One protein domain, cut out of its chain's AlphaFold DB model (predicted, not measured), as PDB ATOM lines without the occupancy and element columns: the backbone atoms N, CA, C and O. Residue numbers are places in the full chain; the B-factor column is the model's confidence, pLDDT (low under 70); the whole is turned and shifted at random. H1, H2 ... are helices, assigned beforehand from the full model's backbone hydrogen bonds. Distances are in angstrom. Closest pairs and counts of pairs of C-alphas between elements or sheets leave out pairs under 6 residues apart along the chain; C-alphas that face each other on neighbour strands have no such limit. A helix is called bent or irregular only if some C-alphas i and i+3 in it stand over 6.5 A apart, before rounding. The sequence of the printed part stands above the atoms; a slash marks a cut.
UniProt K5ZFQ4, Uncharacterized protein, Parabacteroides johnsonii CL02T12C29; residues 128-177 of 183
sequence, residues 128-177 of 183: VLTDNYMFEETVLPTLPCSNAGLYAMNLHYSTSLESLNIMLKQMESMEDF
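AT A GLANCE: This is residues 128 to 177 of the 183 residues of an uncharacterized protein of Parabacteroides johnsonii CL02T12C29 (UniProt K5ZFQ4). This is a helical hairpin with unequal arms: the shorter helix H1 runs out, the chain turns through residues 143 to 146, and the longer helix H2 folds back beside it, nearly parallel in line. H2 then runs on past the first residue of H1, and its residues 165 to 177 stick out as a single bare helix that makes much of the length. The printed part has 50 residues with two named helices, H1 then H2, and no named strand; its class is all helix. It is only just loose, close to extended, with a radius of gyration of the C-alphas of 14.4 A, and its C-alphas span 47 by 19 by 6 A.

IN THESE COORDINATES: Find C-alpha 128 at (59.853, 0.585, 160.290), where H1, residues 128 to 142, begins; it is 20.3 A long from first to last C-alpha. H1 is irregular, but only just: C-alphas 137 and 140 are 6.51 A apart. After residues 143 to 146, look for C-alpha 147 at (83.765, -3.548, 161.266), where H2, residues 147 to 177, begins. From there H2 runs 44.3 A to C-alpha 177 at (48.244, 22.503, 166.375).

HOW THE PARTS SIT: H1 and H2 form a helical hairpin, joined by a tight link of 4 residues. They run opposite ways at a shallow tilt of 2 degrees, 15.6 A from centre to centre. They touch, with 7 pairs of C-alphas within 8 A; look at Val 128 and Ser 160, whose C-alphas are the closest, 6.3 A apart. H2 touches H1 with residues 153 to 164 alone. In H2 every O i to N i+4 pair is within hydrogen-bond range; in H1, 8 of 11 are.

THE WHOLE: The outline is a rod, and the two C-alphas farthest apart, those of Cys 145 and Phe 177, are 46.9 A apart. Without residues 165 to 177, which stand free, the body of 37 residues spans 27 by 18 by 6 A. The printed part has no cut and no long link. Read the B-factor column for the pLDDT: its mean over the printed part is 96.3, and no printed residue is under 70.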
ATOM      1  N   VAL A 128      58.438   0.467 159.885       98.12
ATOM      2  CA  VAL A 128      59.853   0.585 160.290       98.12
ATOM      3  C   VAL A 128      60.258  -0.543 161.247       98.12
ATOM      4  O   VAL A 128      61.304  -1.161 161.085       98.12
ATOM      5  N   LEU A 129      59.402  -0.877 162.217       97.12
ATOM      6  CA  LEU A 129      59.642  -2.009 163.118       97.12
ATOM      7  C   LEU A 129      59.667  -3.362 162.411       97.12
ATOM      8  O   LEU A 129      60.463  -4.231 162.759       97.12
ATOM      9  N   THR A 130      58.775  -3.543 161.441       98.00
ATOM     10  CA  THR A 130      58.729  -4.763 160.633       98.00
ATOM     11  C   THR A 130      60.009  -4.895 159.819       98.00
ATOM     12  O   THR A 130      60.595  -5.971 159.781       98.00
ATOM     13  N   ASP A 131      60.486  -3.798 159.236       97.88
ATOM     14  CA  ASP A 131      61.721  -3.765 158.456       97.88
ATOM     15  C   ASP A 131      62.945  -4.073 159.329       97.88
ATOM     16  O   ASP A 131      63.791  -4.868 158.922       97.88
ATOM     17  N   ASN A 132      63.003  -3.540 160.556       97.31
ATOM     18  CA  ASN A 132      64.047  -3.885 161.527       97.31
ATOM     19  C   ASN A 132      64.023  -5.372 161.893       97.31
ATOM     20  O   ASN A 132      65.064  -6.024 161.920       97.31
ATOM     21  N   TYR A 133      62.836  -5.925 162.154       97.50
ATOM     22  CA  TYR A 133      62.685  -7.351 162.434       97.50
ATOM     23  C   TYR A 133      63.172  -8.201 161.252       97.50
ATOM     24  O   TYR A 133      63.969  -9.118 161.424       97.50
ATOM     25  N   MET A 134      62.765  -7.853 160.028       98.12
ATOM     26  CA  MET A 134      63.208  -8.559 158.827       98.12
ATOM     27  C   MET A 134      64.717  -8.428 158.604       98.12
ATOM     28  O   MET A 134      65.352  -9.393 158.176       98.12
ATOM     29  N   PHE A 135      65.310  -7.273 158.906       97.50
ATOM     30  CA  PHE A 135      66.756  -7.095 158.867       97.50
ATOM     31  C   PHE A 135      67.463  -8.034 159.851       97.50
ATOM     32  O   PHE A 135      68.401  -8.721 159.448       97.50
ATOM     33  N   GLU A 136      66.997  -8.120 161.101       95.75
ATOM     34  CA  GLU A 136      67.582  -9.012 162.111       95.75
ATOM     35  C   GLU A 136      67.469 -10.494 161.735       95.75
ATOM     36  O   GLU A 136      68.411 -11.252 161.952       95.75
ATOM     37  N   GLU A 137      66.356 -10.905 161.133       96.94
ATOM     38  CA  GLU A 137      66.129 -12.308 160.775       96.94
ATOM     39  C   GLU A 137      66.840 -12.721 159.482       96.94
ATOM     40  O   GLU A 137      67.293 -13.858 159.350       96.94
ATOM     41  N   THR A 138      66.929 -11.820 158.497       96.94
ATOM     42  CA  THR A 138      67.332 -12.199 157.130       96.94
ATOM     43  C   THR A 138      68.665 -11.615 156.686       96.94
ATOM     44  O   THR A 138      69.391 -12.272 155.942       96.94
ATOM     45  N   VAL A 139      69.015 -10.407 157.132       95.69
ATOM     46  CA  VAL A 139      70.226  -9.707 156.681       95.69
ATOM     47  C   VAL A 139      71.342  -9.877 157.697       95.69
ATOM     48  O   VAL A 139      72.443 -10.278 157.322       95.69
ATOM     49  N   LEU A 140      71.063  -9.641 158.978       94.44
ATOM     50  CA  LEU A 140      72.050  -9.699 160.055       94.44
ATOM     51  C   LEU A 140      72.838 -11.024 160.099       94.44
ATOM     52  O   LEU A 140      74.062 -10.950 160.205       94.44
ATOM     53  N   PRO A 141      72.232 -12.220 159.921       94.31
ATOM     54  CA  PRO A 141      72.978 -13.482 159.933       94.31
ATOM     55  C   PRO A 141      73.942 -13.641 158.749       94.31
ATOM     56  O   PRO A 141      74.849 -14.470 158.791       94.31
ATOM     57  N   THR A 142      73.731 -12.870 157.679       94.56
ATOM     58  CA  THR A 142      74.567 -12.885 156.470       94.56
ATOM     59  C   THR A 142      75.712 -11.876 156.535       94.56
ATOM     60  O   THR A 142      76.640 -11.950 155.726       94.56
ATOM     61  N   LEU A 143      75.668 -10.935 157.487       93.31
ATOM     62  CA  LEU A 143      76.700  -9.919 157.639       93.31
ATOM     63  C   LEU A 143      77.983 -10.523 158.232       93.31
ATOM     64  O   LEU A 143      77.929 -11.367 159.127       93.31
ATOM     65  N   PRO A 144      79.167 -10.082 157.769       92.50
ATOM     66  CA  PRO A 144      80.423 -10.547 158.336       92.50
ATOM     67  C   PRO A 144      80.603  -9.990 159.751       92.50
ATOM     68  O   PRO A 144      80.475  -8.779 159.944       92.50
ATOM     69  N   CYS A 145      81.003 -10.824 160.719       91.44
ATOM     70  CA  CYS A 145      81.434 -10.317 162.025       91.44
ATOM     71  C   CYS A 145      82.784  -9.594 161.895       91.44
ATOM     72  O   CYS A 145      83.855 -10.187 161.988       91.44
ATOM     73  N   SER A 146      82.702  -8.305 161.593       93.69
ATOM     74  CA  SER A 146      83.809  -7.383 161.361       93.69
ATOM     75  C   SER A 146      83.267  -5.952 161.407       93.69
ATOM     76  O   SER A 146      82.051  -5.744 161.367       93.69
ATOM     77  N   ASN A 147      84.153  -4.959 161.364       94.56
ATOM     78  CA  ASN A 147      83.765  -3.548 161.266       94.56
ATOM     79  C   ASN A 147      82.835  -3.239 160.078       94.56
ATOM     80  O   ASN A 147      82.013  -2.331 160.165       94.56
ATOM     81  N   ALA A 148      82.917  -4.000 158.980       94.12
ATOM     82  CA  ALA A 148      82.010  -3.834 157.843       94.12
ATOM     83  C   ALA A 148      80.565  -4.235 158.187       94.12
ATOM     84  O   ALA A 148      79.626  -3.536 157.807       94.12
ATOM     85  N   GLY A 149      80.387  -5.333 158.931       94.94
ATOM     86  CA  GLY A 149      79.078  -5.749 159.439       94.94
ATOM     87  C   GLY A 149      78.542  -4.759 160.466       94.94
ATOM     88  O   GLY A 149      77.408  -4.305 160.337       94.94
ATOM     89  N   LEU A 150      79.388  -4.338 161.413       96.25
ATOM     90  CA  LEU A 150      79.030  -3.337 162.420       96.25
ATOM     91  C   LEU A 150      78.581  -2.011 161.781       96.25
ATOM     92  O   LEU A 150      77.568  -1.443 162.182       96.25
ATOM     93  N   TYR A 151      79.283  -1.542 160.745       97.06
ATOM     94  CA  TYR A 151      78.894  -0.348 159.992       97.06
ATOM     95  C   TYR A 151      77.525  -0.507 159.320       97.06
ATOM     96  O   TYR A 151      76.683   0.384 159.430       97.06
ATOM     97  N   ALA A 152      77.280  -1.641 158.656       97.12
ATOM     98  CA  ALA A 152      75.999  -1.910 158.004       97.12
ATOM     99  C   ALA A 152      74.839  -1.942 159.013       97.12
ATOM    100  O   ALA A 152      73.780  -1.371 158.750       97.12
ATOM    101  N   MET A 153      75.059  -2.545 160.185       97.56
ATOM    102  CA  MET A 153      74.096  -2.521 161.287       97.56
ATOM    103  C   MET A 153      73.840  -1.099 161.781       97.56
ATOM    104  O   MET A 153      72.689  -0.682 161.874       97.56
ATOM    105  N   ASN A 154      74.901  -0.338 162.061       97.81
ATOM    106  CA  ASN A 154      74.784   1.031 162.551       97.81
ATOM    107  C   ASN A 154      74.004   1.916 161.572       97.81
ATOM    108  O   ASN A 154      73.117   2.663 161.974       97.81
ATOM    109  N   LEU A 155      74.288   1.797 160.273       98.38
ATOM    110  CA  LEU A 155      73.576   2.528 159.229       98.38
ATOM    111  C   LEU A 155      72.086   2.167 159.192       98.38
ATOM    112  O   LEU A 155      71.241   3.060 159.135       98.38
ATOM    113  N   HIS A 156      71.759   0.874 159.246       98.12
ATOM    114  CA  HIS A 156      70.371   0.420 159.251       98.12
ATOM    115  C   HIS A 156      69.610   0.969 160.465       98.12
ATOM    116  O   HIS A 156      68.612   1.672 160.303       98.12
ATOM    117  N   TYR A 157      70.115   0.727 161.677       98.50
ATOM    118  CA  TYR A 157      69.418   1.144 162.891       98.50
ATOM    119  C   TYR A 157      69.355   2.664 163.063       98.50
ATOM    120  O   TYR A 157      68.323   3.171 163.499       98.50
ATOM    121  N   SER A 158      70.408   3.406 162.701       98.38
ATOM    122  CA  SER A 158      70.382   4.876 162.752       98.38
ATOM    123  C   SER A 158      69.323   5.459 161.818       98.38
ATOM    124  O   SER A 158      68.574   6.340 162.236       98.38
ATOM    125  N   THR A 159      69.184   4.914 160.606       98.44
ATOM    126  CA  THR A 159      68.149   5.328 159.643       98.44
ATOM    127  C   THR A 159      66.742   5.046 160.179       98.44
ATOM    128  O   THR A 159      65.846   5.894 160.089       98.44
ATOM    129  N   SER A 160      66.535   3.873 160.781       98.38
ATOM    130  CA  SER A 160      65.260   3.518 161.411       98.38
ATOM    131  C   SER A 160      64.940   4.428 162.597       98.38
ATOM    132  O   SER A 160      63.820   4.928 162.712       98.38
ATOM    133  N   LEU A 161      65.927   4.711 163.451       98.50
ATOM    134  CA  LEU A 161      65.778   5.613 164.591       98.50
ATOM    135  C   LEU A 161      65.472   7.052 164.149       98.50
ATOM    136  O   LEU A 161      64.629   7.717 164.752       98.50
ATOM    137  N   GLU A 162      66.128   7.544 163.099       98.50
ATOM    138  CA  GLU A 162      65.855   8.860 162.518       98.50
ATOM    139  C   GLU A 162      64.421   8.941 161.984       98.50
ATOM    140  O   GLU A 162      63.689   9.876 162.313       98.50
ATOM    141  N   SER A 163      63.986   7.920 161.243       98.38
ATOM    142  CA  SER A 163      62.622   7.831 160.715       98.38
ATOM    143  C   SER A 163      61.579   7.880 161.837       98.38
ATOM    144  O   SER A 163      60.611   8.638 161.759       98.38
ATOM    145  N   LEU A 164      61.802   7.126 162.919       98.62
ATOM    146  CA  LEU A 164      60.938   7.137 164.103       98.62
ATOM    147  C   LEU A 164      60.901   8.513 164.780       98.62
ATOM    148  O   LEU A 164      59.820   8.996 165.112       98.62
ATOM    149  N   ASN A 165      62.048   9.178 164.933       98.38
ATOM    150  CA  ASN A 165      62.117  10.529 165.499       98.38
ATOM    151  C   ASN A 165      61.371  11.567 164.650       98.38
ATOM    152  O   ASN A 165      60.726  12.461 165.197       98.38
ATOM    153  N   ILE A 166      61.451  11.473 163.320       98.44
ATOM    154  CA  ILE A 166      60.700  12.354 162.417       98.44
ATOM    155  C   ILE A 166      59.197  12.161 162.632       98.44
ATOM    156  O   ILE A 166      58.474  13.145 162.786       98.44
ATOM    157  N   MET A 167      58.731  10.911 162.691       97.94
ATOM    158  CA  MET A 167      57.313  10.620 162.914       97.94
ATOM    159  C   MET A 167      56.840  11.058 164.305       97.94
ATOM    160  O   MET A 167      55.741  11.597 164.421       97.94
ATOM    161  N   LEU A 168      57.666  10.898 165.345       97.75
ATOM    162  CA  LEU A 168      57.372  11.412 166.685       97.75
ATOM    163  C   LEU A 168      57.178  12.936 166.660       97.75
ATOM    164  O   LEU A 168      56.129  13.420 167.075       97.75
ATOM    165  N   LYS A 169      58.124  13.680 166.075       97.75
ATOM    166  CA  LYS A 169      58.028  15.146 165.936       97.75
ATOM    167  C   LYS A 169      56.797  15.587 165.145       97.75
ATOM    168  O   LYS A 169      56.198  16.619 165.440       97.75
ATOM    169  N   GLN A 170      56.412  14.822 164.124       96.31
ATOM    170  CA  GLN A 170      55.185  15.086 163.374       96.31
ATOM    171  C   GLN A 170      53.942  14.905 164.252       96.31
ATOM    172  O   GLN A 170      53.055  15.754 164.206       96.31
ATOM    173  N   MET A 171      53.889  13.857 165.081       95.44
ATOM    174  CA  MET A 171      52.792  13.666 166.036       95.44
ATOM    175  C   MET A 171      52.723  14.797 167.071       95.44
ATOM    176  O   MET A 171      51.641  15.335 167.291       95.44
ATOM    177  N   GLU A 172      53.859  15.202 167.647       94.94
ATOM    178  CA  GLU A 172      53.941  16.326 168.596       94.94
ATOM    179  C   GLU A 172      53.428  17.630 167.962       94.94
ATOM    180  O   GLU A 172      52.600  18.339 168.534       94.94
ATOM    181  N   SER A 173      53.841  17.918 166.723       94.50
ATOM    182  CA  SER A 173      53.378  19.100 165.990       94.50
ATOM    183  C   SER A 173      51.866  19.081 165.733       94.50
ATOM    184  O   SER A 173      51.220  20.132 165.795       94.50
ATOM    185  N   MET A 174      51.290  17.908 165.453       92.81
ATOM    186  CA  MET A 174      49.841  17.748 165.296       92.81
ATOM    187  C   MET A 174      49.101  17.974 166.620       92.81
ATOM    188  O   MET A 174      48.019  18.566 166.614       92.81
ATOM    189  N   GLU A 175      49.669  17.539 167.749       91.75
ATOM    190  CA  GLU A 175      49.113  17.781 169.084       91.75
ATOM    191  C   GLU A 175      49.087  19.271 169.420       91.75
ATOM    192  O   GLU A 175      48.035  19.798 169.794       91.75
ATOM    193  N   ASP A 176      50.201  19.971 169.202       91.75
ATOM    194  CA  ASP A 176      50.295  21.408 169.439       91.75
ATOM    195  C   ASP A 176      49.309  22.199 168.570       91.75
ATOM    196  O   ASP A 176      48.589  23.067 169.075       91.75
ATOM    197  N   PHE A 177      49.216  21.877 167.275       90.94
ATOM    198  CA  PHE A 177      48.244  22.503 166.375       90.94
ATOM    199  C   PHE A 177      46.804  22.259 166.843       90.94
ATOM    200  O   PHE A 177      46.008  23.195 166.943       90.94
TER     201      PHE A 177